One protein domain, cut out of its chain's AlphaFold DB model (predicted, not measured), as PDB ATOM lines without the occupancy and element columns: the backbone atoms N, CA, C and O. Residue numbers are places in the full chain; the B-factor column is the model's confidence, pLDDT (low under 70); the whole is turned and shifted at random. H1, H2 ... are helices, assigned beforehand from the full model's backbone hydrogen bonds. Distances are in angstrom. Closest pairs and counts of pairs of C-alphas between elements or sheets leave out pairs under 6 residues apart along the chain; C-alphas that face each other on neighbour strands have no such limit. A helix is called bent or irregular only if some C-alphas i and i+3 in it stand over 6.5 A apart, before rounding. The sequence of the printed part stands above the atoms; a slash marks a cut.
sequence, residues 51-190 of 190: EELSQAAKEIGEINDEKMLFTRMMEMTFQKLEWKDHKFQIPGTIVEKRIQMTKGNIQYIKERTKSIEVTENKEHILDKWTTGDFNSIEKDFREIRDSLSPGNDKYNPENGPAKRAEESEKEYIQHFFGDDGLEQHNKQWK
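What this domain is: This is residues 51 to 190 of the 190 residues of an uncharacterized protein of Mesobacillus zeae (UniProt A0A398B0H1). Four helices, H2, H3, H4 and H5, stand side by side in a loose bundle, each running opposite ways to the next round the ring, with H1 crossing H3 on the outside. Beyond the end where H2 ends and H3 begins, the bent helix H6 folds back on itself as a V, and two long links without named elements run along the outside. You will find 140 residues with six named helices, in the order H1 to H6, and no named strand; the class is all helix. The whole is compact and rounded, with a radius of gyration of the C-alphas of 14.4 A and spans of 40 by 38 by 25 A.

Where its parts are: Find C-alpha 51 at (228.449, 192.184, 188.968); from there H1 runs over residues 51 to 60, 14.0 A long. H2 follows at residues 66 to 77, 16.9 A, beginning at C-alpha 66 at (247.102, 200.742, 174.758). Look next for H3 at residues 103 to 112, 14.3 A, H4 at residues 123 to 130, 10.4 A, and H5 at residues 137 to 148, 16.6 A. H6, residues 166 to 189, was assigned as one helix by its hydrogen bonds but is bent: C-alphas 176 and 179 are 9.6 A apart. Its arms are H6a, residues 166 to 176, 15.6 A, and H6b, residues 179 to 189, 15.3 A, ending at C-alpha 189 at (232.052, 177.880, 177.179).

How they stand to each other: Start at the hub, H3, which touches H1, H2 and H4. H1 touches H3 at 72 degrees, only just about perpendicular, and their closest C-alphas, of Ala 56 and Asn 105, are 4.9 A apart. H2 and H3 form a helical hairpin at a shallow tilt of 13 degrees, opposite ways; H2 touches with residues 69 to 73 alone, the closest C-alphas being those of Leu 69 and Ile 109, 7.1 A. H3 and H4 form another at a shallow tilt of 20 degrees, closest at the C-alphas of Lys 103 and Thr 130, 6.1 A. H5 touches H2 at a shallow tilt of 24 degrees, opposite ways, with the C-alphas of Phe 70 and Ile 144 closest at 6.0 A. H4 and H5 are close but not clearly touching, their closest C-alphas, of Ile 125 and Asp 140, being 6.6 A apart. H6a and H6b touch at a steep tilt of 42 degrees, opposite ways, closest at the C-alphas of Ile 173 and Leu 182, 5.8 A. H6b is close to H3 but not clearly touching, with the C-alphas of Lys 103 and Gln 188 closest at 7.1 A, while H5 and H6a are apart. In H1 to H5, H6a and H6b, every O i to N i+4 pair is within hydrogen-bond range.

The domain as a whole: The C-alphas farthest apart, those of Glu 51 and Asp 153, are 41.6 A apart, and the printed part has no cut. The links from H2 to H3, 25 residues, and from H5 to H6, 17 residues, are long; within them residues 81 to 82 pair with residues 162 to 163, antiparallel. The mean pLDDT of the printed part is 91.4, and residues 151 to 158 are under 70.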
ATOM      1  N   GLU A  51     227.609 192.906 188.008       95.38
ATOM      2  CA  GLU A  51     228.449 192.184 188.968       95.38
ATOM      3  C   GLU A  51     229.632 191.509 188.274       95.38
ATOM      4  O   GLU A  51     230.755 191.591 188.772       95.38
ATOM      5  N   GLU A  52     229.410 190.890 187.109       94.56
ATOM      6  CA  GLU A  52     230.488 190.293 186.319       94.56
ATOM      7  C   GLU A  52     231.478 191.348 185.820       94.56
ATOM      8  O   GLU A  52     232.685 191.119 185.883       94.56
ATOM      9  N   LEU A  53     231.001 192.518 185.382       95.25
ATOM     10  CA  LEU A  53     231.873 193.635 184.995       95.25
ATOM     11  C   LEU A  53     232.644 194.202 186.190       95.25
ATOM     12  O   LEU A  53     233.829 194.520 186.078       95.25
ATOM     13  N   SER A  54     231.999 194.296 187.354       95.81
ATOM     14  CA  SER A  54     232.641 194.750 188.591       95.81
ATOM     15  C   SER A  54     233.722 193.777 189.059       95.81
ATOM     16  O   SER A  54     234.774 194.198 189.547       95.81
ATOM     17  N   GLN A  55     233.478 192.476 188.912       96.31
ATOM     18  CA  GLN A  55     234.458 191.439 189.205       96.31
ATOM     19  C   GLN A  55     235.608 191.472 188.191       96.31
ATOM     20  O   GLN A  55     236.770 191.495 188.598       96.31
ATOM     21  N   ALA A  56     235.300 191.604 186.898       96.88
ATOM     22  CA  ALA A  56     236.297 191.754 185.844       96.88
ATOM     23  C   ALA A  56     237.212 192.962 186.078       96.88
ATOM     24  O   ALA A  56     238.428 192.860 185.934       96.88
ATOM     25  N   ALA A  57     236.666 194.093 186.534       96.19
ATOM     26  CA  ALA A  57     237.466 195.264 186.883       96.19
ATOM     27  C   ALA A  57     238.488 194.979 188.000       96.19
ATOM     28  O   ALA A  57     239.613 195.478 187.939       96.19
ATOM     29  N   LYS A  58     238.142 194.148 188.995       95.94
ATOM     30  CA  LYS A  58     239.073 193.721 190.058       95.94
ATOM     31  C   LYS A  58     240.114 192.730 189.528       95.94
ATOM     32  O   LYS A  58     241.308 192.857 189.812       95.94
ATOM     33  N   GLU A  59     239.668 191.754 188.742       94.94
ATOM     34  CA  GLU A  59     240.508 190.690 188.184       94.94
ATOM     35  C   GLU A  59     241.474 191.177 187.115       94.94
ATOM     36  O   GLU A  59     242.579 190.660 187.014       94.94
ATOM     37  N   ILE A  60     241.110 192.184 186.334       96.25
ATOM     38  CA  ILE A  60     241.961 192.748 185.284       96.25
ATOM     39  C   ILE A  60     242.766 193.913 185.851       96.25
ATOM     40  O   ILE A  60     243.983 193.972 185.670       96.25
ATOM     41  N   GLY A  61     242.126 194.757 186.656       94.31
ATOM     42  CA  GLY A  61     242.691 196.007 187.142       94.31
ATOM     43  C   GLY A  61     242.503 197.148 186.143       94.31
ATOM     44  O   GLY A  61     241.644 197.114 185.252       94.31
ATOM     45  N   GLU A  62     243.307 198.191 186.321       92.88
ATOM     46  CA  GLU A  62     243.262 199.378 185.475       92.88
ATOM     47  C   GLU A  62     243.871 199.117 184.092       92.88
ATOM     48  O   GLU A  62     244.900 198.453 183.950       92.88
ATOM     49  N   ILE A  63     243.224 199.677 183.069       95.12
ATOM     50  CA  ILE A  63     243.707 199.727 181.690       95.12
ATOM     51  C   ILE A  63     243.683 201.201 181.297       95.12
ATOM     52  O   ILE A  63     242.633 201.731 180.938       95.12
ATOM     53  N   ASN A  64     244.834 201.854 181.438       94.00
ATOM     54  CA  ASN A  64     244.971 203.301 181.259       94.00
ATOM     55  C   ASN A  64     245.605 203.675 179.911       94.00
ATOM     56  O   ASN A  64     245.532 204.829 179.503       94.00
ATOM     57  N   ASP A  65     246.214 202.711 179.221       95.00
ATOM     58  CA  ASP A  65     246.870 202.905 177.932       95.00
ATOM     59  C   ASP A  65     246.790 201.641 177.054       95.00
ATOM     60  O   ASP A  65     246.413 200.553 177.508       95.00
ATOM     61  N   GLU A  66     247.126 201.804 175.772       94.62
ATOM     62  CA  GLU A  66     247.102 200.742 174.758       94.62
ATOM     63  C   GLU A  66     248.048 199.581 175.103       94.62
ATOM     64  O   GLU A  66     247.708 198.411 174.918       94.62
ATOM     65  N   LYS A  67     249.220 199.878 175.672       94.44
ATOM     66  CA  LYS A  67     250.176 198.841 176.072       94.44
ATOM     67  C   LYS A  67     249.574 197.940 177.147       94.44
ATOM     68  O   LYS A  67     249.695 196.715 177.066       94.44
ATOM     69  N   MET A  68     248.918 198.522 178.146       95.44
ATOM     70  CA  MET A  68     248.241 197.778 179.198       95.44
ATOM     71  C   MET A  68     247.074 196.978 178.622       95.44
ATOM     72  O   MET A  68     246.935 195.801 178.947       95.44
ATOM     73  N   LEU A  69     246.291 197.567 177.712       96.38
ATOM     74  CA  LEU A  69     245.204 196.876 177.015       96.38
ATOM     75  C   LEU A  69     245.704 195.593 176.335       96.38
ATOM     76  O   LEU A  69     245.204 194.504 176.623       96.38
ATOM     77  N   PHE A  70     246.726 195.705 175.485       96.19
ATOM     78  CA  PHE A  70     247.290 194.556 174.775       96.19
ATOM     79  C   PHE A  70     247.977 193.569 175.715       96.19
ATOM     80  O   PHE A  70     247.886 192.362 175.501       96.19
ATOM     81  N   THR A  71     248.587 194.042 176.804       95.31
ATOM     82  CA  THR A  71     249.152 193.157 177.834       95.31
ATOM     83  C   THR A  71     248.062 192.299 178.474       95.31
ATOM     84  O   THR A  71     248.217 191.082 178.542       95.31
ATOM     85  N   ARG A  72     246.920 192.886 178.861       96.88
ATOM     86  CA  ARG A  72     245.793 192.140 179.452       96.88
ATOM     87  C   ARG A  72     245.159 191.170 178.455       96.88
ATOM     88  O   ARG A  72     244.863 190.033 178.818       96.88
ATOM     89  N   MET A  73     245.020 191.578 177.192       97.38
ATOM     90  CA  MET A  73     244.578 190.676 176.123       97.38
ATOM     91  C   MET A  73     245.539 189.493 175.959       97.38
ATOM     92  O   MET A  73     245.096 188.347 175.896       97.38
ATOM     93  N   MET A  74     246.850 189.748 175.939       95.50
ATOM     94  CA  MET A  74     247.873 188.708 175.841       95.50
ATOM     95  C   MET A  74     247.818 187.757 177.044       95.50
ATOM     96  O   MET A  74     247.838 186.542 176.856       95.50
ATOM     97  N   GLU A  75     247.677 188.278 178.263       96.00
ATOM     98  CA  GLU A  75     247.582 187.468 179.482       96.00
ATOM     99  C   GLU A  75     246.385 186.509 179.482       96.00
ATOM    100  O   GLU A  75     246.510 185.380 179.962       96.00
ATOM    101  N   MET A  76     245.255 186.907 178.890       97.50
ATOM    102  CA  MET A  76     244.088 186.028 178.726       97.50
ATOM    103  C   MET A  76     244.353 184.860 177.775       97.50
ATOM    104  O   MET A  76     243.843 183.755 177.988       97.50
ATOM    105  N   THR A  77     245.182 185.058 176.745       96.94
ATOM    106  CA  THR A  77     245.507 183.976 175.798       96.94
ATOM    107  C   THR A  77     246.254 182.821 176.462       96.94
ATOM    108  O   THR A  77     246.150 181.683 176.006       96.94
ATOM    109  N   PHE A  78     246.952 183.068 177.576       95.88
ATOM    110  CA  PHE A  78     247.764 182.060 178.260       95.88
ATOM    111  C   PHE A  78     246.955 180.870 178.778       95.88
ATOM    112  O   PHE A  78     247.496 179.771 178.864       95.88
ATOM    113  N   GLN A  79     245.661 181.054 179.056       97.06
ATOM    114  CA  GLN A  79     244.763 179.949 179.394       97.06
ATOM    115  C   GLN A  79     244.610 178.954 178.238       97.06
ATOM    116  O   GLN A  79     244.515 177.750 178.459       97.06
ATOM    117  N   LYS A  80     244.598 179.442 176.995       96.88
ATOM    118  CA  LYS A  80     244.373 178.630 175.791       96.88
ATOM    119  C   LYS A  80     245.649 178.182 175.110       96.88
ATOM    120  O   LYS A  80     245.568 177.499 174.095       96.88
ATOM    121  N   LEU A  81     246.800 178.603 175.607       95.50
ATOM    122  CA  LEU A  81     248.082 178.386 174.965       95.50
ATOM    123  C   LEU A  81     248.984 177.538 175.849       95.50
ATOM    124  O   LEU A  81     248.970 177.645 177.079       95.50
ATOM    125  N   GLU A  82     249.779 176.688 175.219       94.00
ATOM    126  CA  GLU A  82     250.818 175.910 175.877       94.00
ATOM    127  C   GLU A  82     252.119 175.980 175.089       94.00
ATOM    128  O   GLU A  82     252.130 175.983 173.859       94.00
ATOM    129  N   TRP A  83     253.227 176.060 175.819       91.06
ATOM    130  CA  TRP A  83     254.560 175.999 175.245       91.06
ATOM    131  C   TRP A  83     255.088 174.585 175.413       91.06
ATOM    132  O   TRP A  83     254.903 173.954 176.459       91.06
ATOM    133  N   LYS A  84     255.768 174.099 174.376       85.44
ATOM    134  CA  LYS A  84     256.418 172.793 174.409       85.44
ATOM    135  C   LYS A  84     257.336 172.707 175.630       85.44
ATOM    136  O   LYS A  84     258.082 173.640 175.895       85.44
ATOM    137  N   ASP A  85     257.232 171.613 176.379       81.94
ATOM    138  CA  ASP A  85     258.012 171.343 177.597       81.94
ATOM    139  C   ASP A  85     257.770 172.327 178.772       81.94
ATOM    140  O   ASP A  85     258.441 172.260 179.802       81.94
ATOM    141  N   HIS A  86     256.753 173.196 178.677       81.50
ATOM    142  CA  HIS A  86     256.430 174.216 179.677       81.50
ATOM    143  C   HIS A  86     254.928 174.237 179.996       81.50
ATOM    144  O   HIS A  86     254.165 175.068 179.504       81.50
ATOM    145  N   LYS A  87     254.495 173.338 180.888       76.00
ATOM    146  CA  LYS A  87     253.070 173.102 181.193       76.00
ATOM    147  C   LYS A  87     252.290 174.375 181.565       76.00
ATOM    148  O   LYS A  87     251.188 174.583 181.056       76.00
ATOM    149  N   PHE A  88     252.869 175.242 182.403       85.44
ATOM    150  CA  PHE A  88     252.251 176.495 182.887       85.44
ATOM    151  C   PHE A  88     253.176 177.722 182.823       85.44
ATOM    152  O   PHE A  88     252.805 178.820 183.252       85.44
ATOM    153  N   GLN A  89     254.396 177.535 182.323       85.38
ATOM    154  CA  GLN A  89     255.406 178.584 182.228       85.38
ATOM    155  C   GLN A  89     255.403 179.193 180.832       85.38
ATOM    156  O   GLN A  89     255.082 178.525 179.854       85.38
ATOM    157  N   ILE A  90     255.775 180.468 180.761       84.75
ATOM    158  CA  ILE A  90     255.857 181.215 179.508       84.75
ATOM    159  C   ILE A  90     257.321 181.592 179.323       84.75
ATOM    160  O   ILE A  90     257.815 182.468 180.038       84.75
ATOM    161  N   PRO A  91     258.046 180.896 178.435       81.94
ATOM    162  CA  PRO A  91     259.473 181.114 178.259       81.94
ATOM    163  C   PRO A  91     259.796 182.574 177.947       81.94
ATOM    164  O   PRO A  91     259.120 183.225 177.150       81.94
ATOM    165  N   GLY A  92     260.836 183.097 178.598       76.31
ATOM    166  CA  GLY A  92     261.330 184.457 178.364       76.31
ATOM    167  C   GLY A  92     260.365 185.581 178.761       76.31
ATOM    168  O   GLY A  92     260.625 186.728 178.409       76.31
ATOM    169  N   THR A  93     259.278 185.278 179.476       76.94
ATOM    170  CA  THR A  93     258.257 186.262 179.859       76.94
ATOM    171  C   THR A  93     258.069 186.278 181.369       76.94
ATOM    172  O   THR A  93     257.792 185.248 181.985       76.94
ATOM    173  N   ILE A  94     258.171 187.463 181.967       78.56
ATOM    174  CA  ILE A  94     257.681 187.691 183.326       78.56
ATOM    175  C   ILE A  94     256.182 187.924 183.208       78.56
ATOM    176  O   ILE A  94     255.741 188.873 182.567       78.56
ATOM    177  N   VAL A  95     255.405 187.018 183.786       84.38
ATOM    178  CA  VAL A  95     253.950 187.120 183.788       84.38
ATOM    179  C   VAL A  95     253.546 187.894 185.027       84.38
ATOM    180  O   VAL A  95     253.654 187.375 186.136       84.38
ATOM    181  N   GLU A  96     253.067 189.117 184.828       84.31
ATOM    182  CA  GLU A  96     252.551 189.939 185.921       84.31
ATOM    183  C   GLU A  96     251.221 189.396 186.441       84.31
ATOM    184  O   GLU A  96     251.008 189.343 187.655       84.31
ATOM    185  N   LYS A  97     250.335 188.964 185.533       91.56
ATOM    186  CA  LYS A  97     249.012 188.466 185.901       91.56
ATOM    187  C   LYS A  97     248.565 187.261 185.079       91.56
ATOM    188  O   LYS A  97     248.887 187.083 183.905       91.56
ATOM    189  N   ARG A  98     247.775 186.410 185.731       94.00
ATOM    190  CA  ARG A  98     246.998 185.338 185.103       94.00
ATOM    191  C   ARG A  98     245.554 185.809 185.066       94.00
ATOM    192  O   ARG A  98     244.975 186.050 186.119       94.00
ATOM    193  N   ILE A  99     245.004 185.982 183.869       97.31
ATOM    194  CA  ILE A  99     243.634 186.465 183.686       97.31
ATOM    195  C   ILE A  99     242.844 185.359 183.015       97.31
ATOM    196  O   ILE A  99     243.229 184.863 181.956       97.31
ATOM    197  N   GLN A 100     241.748 184.958 183.646       97.88
ATOM    198  CA  GLN A 100     240.891 183.933 183.087       97.88
ATOM    199  C   GLN A 100     240.106 184.503 181.901       97.88
ATOM    200  O   GLN A 100     239.577 185.617 181.959       97.88
ATOM    201  N   MET A 101     239.989 183.733 180.823       97.38
ATOM    202  CA  MET A 101     239.224 184.124 179.646       97.38
ATOM    203  C   MET A 101     237.727 183.869 179.851       97.38
ATOM    204  O   MET A 101     237.167 182.894 179.349       97.38
ATOM    205  N   THR A 102     237.095 184.742 180.632       97.44
ATOM    206  CA  THR A 102     235.654 184.747 180.923       97.44
ATOM    207  C   THR A 102     234.931 185.778 180.056       97.44
ATOM    208  O   THR A 102     235.541 186.737 179.577       97.44
ATOM    209  N   LYS A 103     233.616 185.622 179.857       96.38
ATOM    210  CA  LYS A 103     232.806 186.603 179.106       96.38
ATOM    211  C   LYS A 103     232.863 187.998 179.732       96.38
ATOM    212  O   LYS A 103     232.997 188.972 178.998       96.38
ATOM    213  N   GLY A 104     232.829 188.080 181.065       96.69
ATOM    214  CA  GLY A 104     232.981 189.335 181.805       96.69
ATOM    215  C   GLY A 104     234.330 190.005 181.552       96.69
ATOM    216  O   GLY A 104     234.370 191.187 181.219       96.69
ATOM    217  N   ASN A 105     235.424 189.238 181.600       98.06
ATOM    218  CA  ASN A 105     236.771 189.761 181.353       98.06
ATOM    219  C   ASN A 105     236.945 190.254 179.909       98.06
ATOM    220  O   ASN A 105     237.461 191.350 179.694       98.06
ATOM    221  N   ILE A 106     236.449 189.505 178.918       97.69
ATOM    222  CA  ILE A 106     236.492 189.928 177.507       97.69
ATOM    223  C   ILE A 106     235.676 191.213 177.305       97.69
ATOM    224  O   ILE A 106     236.154 192.159 176.674       97.69
ATOM    225  N   GLN A 107     234.457 191.264 177.853       96.06
ATOM    226  CA  GLN A 107     233.574 192.421 177.717       96.06
ATOM    227  C   GLN A 107     234.166 193.668 178.383       96.06
ATOM    228  O   GLN A 107     234.149 194.739 177.779       96.06
ATOM    229  N   TYR A 108     234.751 193.530 179.575       96.19
ATOM    230  CA  TYR A 108     235.424 194.634 180.255       96.19
ATOM    231  C   TYR A 108     236.563 195.214 179.405       96.19
ATOM    232  O   TYR A 108     236.626 196.427 179.212       96.19
ATOM    233  N   ILE A 109     237.429 194.369 178.827       96.31
ATOM    234  CA  ILE A 109     238.491 194.831 177.915       96.31
ATOM    235  C   ILE A 109     237.892 195.564 176.710       96.31
ATOM    236  O   ILE A 109     238.359 196.648 176.360       96.31
ATOM    237  N   LYS A 110     236.831 195.017 176.109       94.44
ATOM    238  CA  LYS A 110     236.140 195.631 174.967       94.44
ATOM    239  C   LYS A 110     235.513 196.990 175.296       94.44
ATOM    240  O   LYS A 110     235.416 197.854 174.432       94.44
ATOM    241  N   GLU A 111     235.079 197.221 176.527       93.06
ATOM    242  CA  GLU A 111     234.601 198.543 176.949       93.06
ATOM    243  C   GLU A 111     235.754 199.528 177.148       93.06
ATOM    244  O   GLU A 111     235.628 200.716 176.827       93.06
ATOM    245  N   ARG A 112     236.910 199.036 177.609       93.19
ATOM    246  CA  ARG A 112     238.110 199.861 177.757       93.19
ATOM    247  C   ARG A 112     238.657 200.345 176.425       93.19
ATOM    248  O   ARG A 112     239.043 201.508 176.374       93.19
ATOM    249  N   THR A 113     238.584 199.562 175.346       91.38
ATOM    250  CA  THR A 113     239.017 200.024 174.009       91.38
ATOM    251  C   THR A 113     238.285 201.281 173.529       91.38
ATOM    252  O   THR A 113     238.842 202.050 172.759       91.38
ATOM    253  N   LYS A 114     237.057 201.530 174.007       89.62
ATOM    254  CA  LYS A 114     236.266 202.730 173.673       89.62
ATOM    255  C   LYS A 114     236.645 203.960 174.494       89.62
ATOM    256  O   LYS A 114     236.220 205.065 174.172       89.62
ATOM    257  N   SER A 115     237.362 203.750 175.596       88.38
ATOM    258  CA  SER A 115     237.653 204.769 176.608       88.38
ATOM    259  C   SER A 115     239.100 205.259 176.565       88.38
ATOM    260  O   SER A 115     239.429 206.213 177.266       88.38
ATOM    261  N   ILE A 116     239.959 204.608 175.781       90.06
ATOM    262  CA  ILE A 116     241.364 204.978 175.599       90.06
ATOM    263  C   ILE A 116     241.663 205.163 174.111       90.06
ATOM    264  O   ILE A 116     240.976 204.611 173.255       90.06
ATOM    265  N   GLU A 117     242.698 205.937 173.804       89.56
ATOM    266  CA  GLU A 117     243.206 206.048 172.441       89.56
ATOM    267  C   GLU A 117     243.967 204.763 172.081       89.56
ATOM    268  O   GLU A 117     244.916 204.383 172.765       89.56
ATOM    269  N   VAL A 118     243.509 204.078 171.031       87.88
ATOM    270  CA  VAL A 118     244.105 202.840 170.512       87.88
ATOM    271  C   VAL A 118     244.483 203.092 169.060       87.88
ATOM    272  O   VAL A 118     243.627 203.432 168.239       87.88
ATOM    273  N   THR A 119     245.763 202.940 168.747       87.88
ATOM    274  CA  THR A 119     246.302 203.124 167.399       87.88
ATOM    275  C   THR A 119     246.054 201.893 166.530       87.88
ATOM    276  O   THR A 119     245.726 202.025 165.348       87.88
ATOM    277  N   GLU A 120     246.115 200.698 167.121       86.38
ATOM    278  CA  GLU A 120     245.832 199.431 166.450       86.38
ATOM    279  C   GLU A 120     244.546 198.795 166.980       86.38
ATOM    280  O   GLU A 120     244.541 198.069 167.974       86.38
ATOM    281  N   ASN A 121     243.420 199.022 166.303       86.50
ATOM    282  CA  ASN A 121     242.158 198.434 166.746       86.50
ATOM    283  C   ASN A 121     242.191 196.891 166.651       86.50
ATOM    284  O   ASN A 121     242.316 196.331 165.562       86.50
ATOM    285  N   LYS A 122     242.032 196.215 167.797       92.00
ATOM    286  CA  LYS A 122     241.928 194.748 167.922       92.00
ATOM    287  C   LYS A 122     240.511 194.263 168.262       92.00
ATOM    288  O   LYS A 122     240.338 193.151 168.764       92.00
ATOM    289  N   GLU A 123     239.483 195.078 168.022       92.12
ATOM    290  CA  GLU A 123     238.085 194.742 168.331       92.12
ATOM    291  C   GLU A 123     237.632 193.442 167.652       92.12
ATOM    292  O   GLU A 123     236.913 192.665 168.273       92.12
ATOM    293  N   HIS A 124     238.143 193.118 166.457       95.00
ATOM    294  CA  HIS A 124     237.847 191.846 165.783       95.00
ATOM    295  C   HIS A 124     238.278 190.615 166.591       95.00
ATOM    296  O   HIS A 124     237.609 189.581 166.533       95.00
ATOM    297  N   ILE A 125     239.375 190.705 167.350       97.62
ATOM    298  CA  ILE A 125     239.829 189.627 168.240       97.62
ATOM    299  C   ILE A 125     238.846 189.480 169.402       97.62
ATOM    300  O   ILE A 125     238.404 188.371 169.703       97.62
ATOM    301  N   LEU A 126     238.467 190.598 170.025       96.31
ATOM    302  CA  LEU A 126     237.545 190.608 171.161       96.31
ATOM    303  C   LEU A 126     236.151 190.120 170.756       96.31
ATOM    304  O   LEU A 126     235.580 189.283 171.451       96.31
ATOM    305  N   ASP A 127     235.635 190.564 169.610       95.12
ATOM    306  CA  ASP A 127     234.365 190.103 169.039       95.12
ATOM    307  C   ASP A 127     234.348 188.592 168.883       95.12
ATOM    308  O   ASP A 127     233.444 187.907 169.370       95.12
ATOM    309  N   LYS A 128     235.403 188.048 168.283       95.94
ATOM    310  CA  LYS A 128     235.555 186.610 168.134       95.94
ATOM    311  C   LYS A 128     235.556 185.898 169.494       95.94
ATOM    312  O   LYS A 128     234.763 184.973 169.700       95.94
ATOM    313  N   TRP A 129     236.350 186.373 170.454       97.19
ATOM    314  CA  TRP A 129     236.417 185.785 171.796       97.19
ATOM    315  C   TRP A 129     235.082 185.858 172.550       97.19
ATOM    316  O   TRP A 129     234.724 184.887 173.218       97.19
ATOM    317  N   THR A 130     234.294 186.935 172.412       94.38
ATOM    318  CA  THR A 130     232.966 187.029 173.060       94.38
ATOM    319  C   THR A 130     232.005 185.929 172.611       94.38
ATOM    320  O   THR A 130     231.151 185.492 173.386       94.38
ATOM    321  N   THR A 131     232.169 185.424 171.384       93.44
ATOM    322  CA  THR A 131     231.356 184.321 170.850       93.44
ATOM    323  C   THR A 131     231.876 182.931 171.227       93.44
ATOM    324  O   THR A 131     231.214 181.932 170.929       93.44
ATOM    325  N   GLY A 132     233.024 182.860 171.912       94.69
ATOM    326  CA  GLY A 132     233.708 181.616 172.265       94.69
ATOM    327  C   GLY A 132     234.541 181.018 171.129       94.69
ATOM    328  O   GLY A 132     234.963 179.866 171.228       94.69
ATOM    329  N   ASP A 133     234.778 181.760 170.041       96.38
ATOM    330  CA  ASP A 133     235.651 181.291 168.968       96.38
ATOM    331  C   ASP A 133     237.127 181.498 169.343       96.38
ATOM    332  O   ASP A 133     237.697 182.585 169.269       96.38
ATOM    333  N   PHE A 134     237.760 180.398 169.748       96.56
ATOM    334  CA  PHE A 134     239.183 180.333 170.088       96.56
ATOM    335  C   PHE A 134     239.961 179.449 169.104       96.56
ATOM    336  O   PHE A 134     240.980 178.849 169.457       96.56
ATOM    337  N   ASN A 135     239.466 179.271 167.876       95.50
ATOM    338  CA  ASN A 135     240.106 178.379 166.901       95.50
ATOM    339  C   ASN A 135     241.415 178.934 166.345       95.50
ATOM    340  O   ASN A 135     242.281 178.166 165.951       95.50
ATOM    341  N   SER A 136     241.576 180.255 166.354       95.94
ATOM    342  CA  SER A 136     242.766 180.952 165.855       95.94
ATOM    343  C   SER A 136     243.543 181.661 166.968       95.94
ATOM    344  O   SER A 136     244.226 182.650 166.718       95.94
ATOM    345  N   ILE A 137     243.468 181.145 168.199       97.38
ATOM    346  CA  ILE A 137     244.039 181.803 169.380       97.38
ATOM    347  C   ILE A 137     245.560 182.010 169.293       97.38
ATOM    348  O   ILE A 137     246.076 183.004 169.798       97.38
ATOM    349  N   GLU A 138     246.291 181.142 168.586       94.94
ATOM    350  CA  GLU A 138     247.734 181.326 168.368       94.94
ATOM    351  C   GLU A 138     248.015 182.502 167.426       94.94
ATOM    352  O   GLU A 138     249.024 183.191 167.573       94.94
ATOM    353  N   LYS A 139     247.129 182.740 166.447       94.94
ATOM    354  CA  LYS A 139     247.212 183.904 165.557       94.94
ATOM    355  C   LYS A 139     246.888 185.181 166.325       94.94
ATOM    356  O   LYS A 139     247.624 186.148 166.171       94.94
ATOM    357  N   ASP A 140     245.860 185.152 167.169       96.88
ATOM    358  CA  ASP A 140     245.478 186.301 168.000       96.88
ATOM    359  C   ASP A 140     246.610 186.703 168.936       96.88
ATOM    360  O   ASP A 140     246.979 187.870 168.998       96.88
ATOM    361  N   PHE A 141     247.213 185.723 169.612       94.69
ATOM    362  CA  PHE A 141     248.370 185.953 170.467       94.69
ATOM    363  C   PHE A 141     249.528 186.606 169.711       94.69
ATOM    364  O   PHE A 141     250.112 187.564 170.212       94.69
ATOM    365  N   ARG A 142     249.853 186.118 168.505       91.56
ATOM    366  CA  ARG A 142     250.904 186.728 167.677       91.56
ATOM    367  C   ARG A 142     250.563 188.167 167.320       91.56
ATOM    368  O   ARG A 142     251.395 189.037 167.526       91.56
ATOM    369  N   GLU A 143     249.339 188.410 166.859       93.56
ATOM    370  CA  GLU A 143     248.891 189.745 166.473       93.56
ATOM    371  C   GLU A 143     248.961 190.741 167.643       93.56
ATOM    372  O   GLU A 143     249.444 191.852 167.465       93.56
ATOM    373  N   ILE A 144     248.538 190.335 168.845       94.69
ATOM    374  CA  ILE A 144     248.621 191.170 170.055       94.69
ATOM    375  C   ILE A 144     250.082 191.392 170.470       94.69
ATOM    376  O   ILE A 144     250.475 192.501 170.832       94.69
ATOM    377  N   ARG A 145     250.905 190.338 170.434       90.31
ATOM    378  CA  ARG A 145     252.317 190.420 170.818       90.31
ATOM    379  C   ARG A 145     253.102 191.332 169.878       90.31
ATOM    380  O   ARG A 145     253.955 192.077 170.349       90.31
ATOM    381  N   ASP A 146     252.837 191.270 168.579       88.75
ATOM    382  CA  ASP A 146     253.538 192.094 167.593       88.75
ATOM    383  C   ASP A 146     253.288 193.591 167.847       88.75
ATOM    384  O   ASP A 146     254.227 194.380 167.751       88.75
ATOM    385  N   SER A 147     252.094 193.966 168.324       90.44
ATOM    386  CA  SER A 147     251.794 195.332 168.789       90.44
ATOM    387  C   SER A 147     252.568 195.725 170.060       90.44
ATOM    388  O   SER A 147     252.921 196.887 170.249       90.44
ATOM    389  N   LEU A 148     252.871 194.768 170.946       87.69
ATOM    390  CA  LEU A 148     253.651 194.999 172.174       87.69
ATOM    391  C   LEU A 148     255.169 195.008 171.949       87.69
ATOM    392  O   LEU A 148     255.929 195.432 172.824       87.69
ATOM    393  N   SER A 149     255.644 194.474 170.827       81.25
ATOM    394  CA  SER A 149     257.071 194.336 170.514       81.25
ATOM    395  C   SER A 149     257.335 194.538 169.016       81.25
ATOM    396  O   SER A 149     257.851 193.627 168.358       81.25
ATOM    397  N   PRO A 150     257.006 195.724 168.468       73.88
ATOM    398  CA  PRO A 150     257.166 195.997 167.047       73.88
ATOM    399  C   PRO A 150     258.640 195.882 166.638       73.88
ATOM    400  O   PRO A 150     259.528 196.435 167.289       73.88
ATOM    401  N   GLY A 151     258.909 195.137 165.561       64.62
ATOM    402  CA  GLY A 151     260.263 194.916 165.036       64.62
ATOM    403  C   GLY A 151     261.100 193.881 165.798       64.62
ATOM    404  O   GLY A 151     262.305 193.772 165.567       64.62
ATOM    405  N   ASN A 152     260.501 193.115 166.718       67.19
ATOM    406  CA  ASN A 152     261.179 191.980 167.339       67.19
ATOM    407  C   ASN A 152     261.049 190.715 166.473       67.19
ATOM    408  O   ASN A 152     260.273 189.808 166.774       67.19
ATOM    409  N   ASP A 153     261.880 190.629 165.434       58.69
ATOM    410  CA  ASP A 153     261.933 189.501 164.486       58.69
ATOM    411  C   ASP A 153     262.420 188.176 165.116       58.69
ATOM    412  O   ASP A 153     262.544 187.156 164.439       58.69
ATOM    413  N   LYS A 154     262.716 188.154 166.424       60.06
ATOM    414  CA  LYS A 154     263.211 186.958 167.130       60.06
ATOM    415  C   LYS A 154     262.122 185.944 167.459       60.06
ATOM    416  O   LYS A 154     262.440 184.881 168.000       60.06
ATOM    417  N   TYR A 155     260.854 186.243 167.190       64.94
ATOM    418  CA  TYR A 155     259.815 185.246 167.381       64.94
ATOM    419  C   TYR A 155     259.908 184.168 166.303       64.94
ATOM    420  O   TYR A 155     259.459 184.353 165.175       64.94
ATOM    421  N   ASN A 156     260.456 183.013 166.676       67.56
ATOM    422  CA  ASN A 156     260.359 181.816 165.857       67.56
ATOM    423  C   ASN A 156     258.968 181.179 166.063       67.56
ATOM    424  O   ASN A 156     258.716 180.657 167.153       67.56
ATOM    425  N   PRO A 157     258.075 181.178 165.053       67.12
ATOM    426  CA  PRO A 157     256.768 180.537 165.162       67.12
ATOM    427  C   PRO A 157     256.851 179.031 165.438       67.12
ATOM    428  O   PRO A 157     255.928 178.506 166.053       67.12
ATOM    429  N   GLU A 158     257.946 178.354 165.072       69.31
ATOM    430  CA  GLU A 158     258.168 176.931 165.381       69.31
ATOM    431  C   GLU A 158     258.371 176.670 166.882       69.31
ATOM    432  O   GLU A 158     258.066 175.586 167.369       69.31
ATOM    433  N   ASN A 159     258.843 177.678 167.623       75.50
ATOM    434  CA  ASN A 159     258.987 177.646 169.082       75.50
ATOM    435  C   ASN A 159     257.860 178.419 169.792       75.50
ATOM    436  O   ASN A 159     257.944 178.698 170.991       75.50
ATOM    437  N   GLY A 160     256.834 178.819 169.041       82.19
ATOM    438  CA  GLY A 160     255.667 179.513 169.559       82.19
ATOM    439  C   GLY A 160     254.772 178.612 170.410       82.19
ATOM    440  O   GLY A 160     254.905 177.388 170.370       82.19
ATOM    441  N   PRO A 161     253.837 179.198 171.174       91.69
ATOM    442  CA  PRO A 161     252.815 178.397 171.816       91.69
ATOM    443  C   PRO A 161     251.903 177.742 170.777       91.69
ATOM    444  O   PRO A 161     251.613 178.328 169.730       91.69
ATOM    445  N   ALA A 162     251.395 176.570 171.129       93.38
ATOM    446  CA  ALA A 162     250.292 175.916 170.444       93.38
ATOM    447  C   ALA A 162     248.994 176.103 171.238       93.38
ATOM    448  O   ALA A 162     249.016 176.387 172.443       93.38
ATOM    449  N   LYS A 163     247.854 175.916 170.575       95.31
ATOM    450  CA  LYS A 163     246.563 175.812 171.253       95.31
ATOM    451  C   LYS A 163     246.585 174.619 172.209       95.31
ATOM    452  O   LYS A 163     246.793 173.479 171.804       95.31
ATOM    453  N   ARG A 164     246.312 174.910 173.474       95.25
ATOM    454  CA  ARG A 164     246.223 173.949 174.564       95.25
ATOM    455  C   ARG A 164     245.057 172.991 174.332       95.25
ATOM    456  O   ARG A 164     243.947 173.418 174.005       95.25
ATOM    457  N   ALA A 165     245.310 171.700 174.530       95.12
ATOM    458  CA  ALA A 165     244.263 170.682 174.523       95.12
ATOM    459  C   ALA A 165     243.237 170.919 175.647       95.12
ATOM    460  O   ALA A 165     243.568 171.469 176.694       95.12
ATOM    461  N   GLU A 166     241.995 170.467 175.458       94.88
ATOM    462  CA  GLU A 166     240.892 170.753 176.387       94.88
ATOM    463  C   GLU A 166     241.169 170.287 177.826       94.88
ATOM    464  O   GLU A 166     240.955 171.046 178.768       94.88
ATOM    465  N   GLU A 167     241.676 169.066 178.019       95.06
ATOM    466  CA  GLU A 167     242.002 168.563 179.361       95.06
ATOM    467  C   GLU A 167     243.156 169.349 179.996       95.06
ATOM    468  O   GLU A 167     243.065 169.764 181.149       95.06
ATOM    469  N   SER A 168     244.198 169.663 179.218       95.56
ATOM    470  CA  SER A 168     245.298 170.522 179.669       95.56
ATOM    471  C   SER A 168     244.819 171.932 180.039       95.56
ATOM    472  O   SER A 168     245.402 172.566 180.920       95.56
ATOM    473  N   GLU A 169     243.785 172.452 179.366       97.00
ATOM    474  CA  GLU A 169     243.152 173.733 179.702       97.00
ATOM    475  C   GLU A 169     242.421 173.650 181.042       97.00
ATOM    476  O   GLU A 169     242.597 174.543 181.872       97.00
ATOM    477  N   LYS A 170     241.658 172.582 181.298       97.06
ATOM    478  CA  LYS A 170     241.016 172.389 182.609       97.06
ATOM    479  C   LYS A 170     242.052 172.375 183.729       97.06
ATOM    480  O   LYS A 170     241.865 173.063 184.728       97.06
ATOM    481  N   GLU A 171     243.165 171.668 183.533       97.25
ATOM    482  CA  GLU A 171     244.268 171.641 184.501       97.25
ATOM    483  C   GLU A 171     244.888 173.028 184.718       97.25
ATOM    484  O   GLU A 171     245.186 173.396 185.853       97.25
ATOM    485  N   TYR A 172     245.067 173.818 183.652       96.94
ATOM    486  CA  TYR A 172     245.533 175.203 183.762       96.94
ATOM    487  C   TYR A 172     244.569 176.040 184.602       96.94
ATOM    488  O   TYR A 172     244.995 176.758 185.509       96.94
ATOM    489  N   ILE A 173     243.274 175.953 184.296       97.94
ATOM    490  CA  ILE A 173     242.251 176.744 184.977       97.94
ATOM    491  C   ILE A 173     242.204 176.367 186.451       97.94
ATOM    492  O   ILE A 173     242.276 177.248 187.300       97.94
ATOM    493  N   GLN A 174     242.171 175.074 186.760       97.81
ATOM    494  CA  GLN A 174     242.144 174.602 188.138       97.81
ATOM    495  C   GLN A 174     243.408 175.015 188.907       97.81
ATOM    496  O   GLN A 174     243.324 175.390 190.074       97.81
ATOM    497  N   HIS A 175     244.578 175.016 188.256       96.75
ATOM    498  CA  HIS A 175     245.832 175.436 188.881       96.75
ATOM    499  C   HIS A 175     245.854 176.926 189.261       96.75
ATOM    500  O   HIS A 175     246.346 177.266 190.335       96.75
ATOM    501  N   PHE A 176     245.352 177.813 188.395       96.75
ATOM    502  CA  PHE A 176     245.446 179.267 188.602       96.75
ATOM    503  C   PHE A 176     244.188 179.912 189.193       96.75
ATOM    504  O   PHE A 176     244.292 180.971 189.810       96.75
ATOM    505  N   PHE A 177     243.021 179.297 189.008       97.12
ATOM    506  CA  PHE A 177     241.714 179.866 189.357       97.12
ATOM    507  C   PHE A 177     240.856 178.924 190.221       97.12
ATOM    508  O   PHE A 177     239.755 179.296 190.616       97.12
ATOM    509  N   GLY A 178     241.355 177.726 190.544       97.94
ATOM    510  CA  GLY A 178     240.656 176.761 191.391       97.94
ATOM    511  C   GLY A 178     239.397 176.170 190.753       97.94
ATOM    512  O   GLY A 178     239.146 176.307 189.552       97.94
ATOM    513  N   ASP A 179     238.606 175.491 191.583       98.00
ATOM    514  CA  ASP A 179     237.375 174.825 191.149       98.00
ATOM    515  C   ASP A 179     236.301 175.837 190.718       98.00
ATOM    516  O   ASP A 179     235.637 175.613 189.708       98.00
ATOM    517  N   ASP A 180     236.211 176.988 191.394       97.38
ATOM    518  CA  ASP A 180     235.296 178.082 191.033       97.38
ATOM    519  C   ASP A 180     235.574 178.596 189.610       97.38
ATOM    520  O   ASP A 180     234.659 178.760 188.797       97.38
ATOM    521  N   GLY A 181     236.854 178.790 189.267       97.38
ATOM    522  CA  GLY A 181     237.253 179.173 187.916       97.38
ATOM    523  C   GLY A 181     236.894 178.101 186.886       97.38
ATOM    524  O   GLY A 181     236.424 178.418 185.787       97.38
ATOM    525  N   LEU A 182     237.066 176.821 187.223       98.06
ATOM    526  CA  LEU A 182     236.705 175.717 186.333       98.06
ATOM    527  C   LEU A 182     235.186 175.615 186.124       98.06
ATOM    528  O   LEU A 182     234.738 175.421 184.990       98.06
ATOM    529  N   GLU A 183     234.394 175.796 187.181       97.56
ATOM    530  CA  GLU A 183     232.932 175.857 187.106       97.56
ATOM    531  C   GLU A 183     232.482 177.001 186.190       97.56
ATOM    532  O   GLU A 183     231.700 176.782 185.256       97.56
ATOM    533  N   GLN A 184     233.033 178.200 186.390       95.44
ATOM    534  CA  GLN A 184     232.723 179.363 185.560       95.44
ATOM    535  C   GLN A 184     233.073 179.125 184.087       95.44
ATOM    536  O   GLN A 184     232.278 179.457 183.203       95.44
ATOM    537  N   HIS A 185     234.234 178.526 183.808       96.19
ATOM    538  CA  HIS A 185     234.637 178.181 182.447       96.19
ATOM    539  C   HIS A 185     233.623 177.244 181.784       96.19
ATOM    540  O   HIS A 185     233.173 177.522 180.670       96.19
ATOM    541  N   ASN A 186     233.244 176.161 182.468       95.06
ATOM    542  CA  ASN A 186     232.290 175.194 181.930       95.06
ATOM    543  C   ASN A 186     230.934 175.857 181.670       95.06
ATOM    544  O   ASN A 186     230.393 175.707 180.585       95.06
ATOM    545  N   LYS A 187     230.435 176.675 182.605       93.88
ATOM    546  CA  LYS A 187     229.166 177.403 182.448       93.88
ATOM    547  C   LYS A 187     229.150 178.345 181.238       93.88
ATOM    548  O   LYS A 187     228.096 178.575 180.648       93.88
ATOM    549  N   GLN A 188     230.282 178.970 180.912       92.69
ATOM    550  CA  GLN A 188     230.334 179.994 179.865       92.69
ATOM    551  C   GLN A 188     230.640 179.433 178.475       92.69
ATOM    552  O   GLN A 188     230.196 180.033 177.484       92.69
ATOM    553  N   TRP A 189     231.398 178.336 178.406       92.75
ATOM    554  CA  TRP A 189     232.052 177.880 177.179       92.75
ATOM    555  C   TRP A 189     231.765 176.429 176.780       92.75
ATOM    556  O   TRP A 189     232.183 176.046 175.686       92.75
ATOM    557  N   LYS A 190     231.076 175.638 177.610       83.75
ATOM    558  CA  LYS A 190     230.694 174.249 177.315       83.75
ATOM    559  C   LYS A 190     229.187 174.063 177.406       83.75
ATOM    560  O   LYS A 190     228.681 173.240 176.615       83.75
TER     561      LYS A 190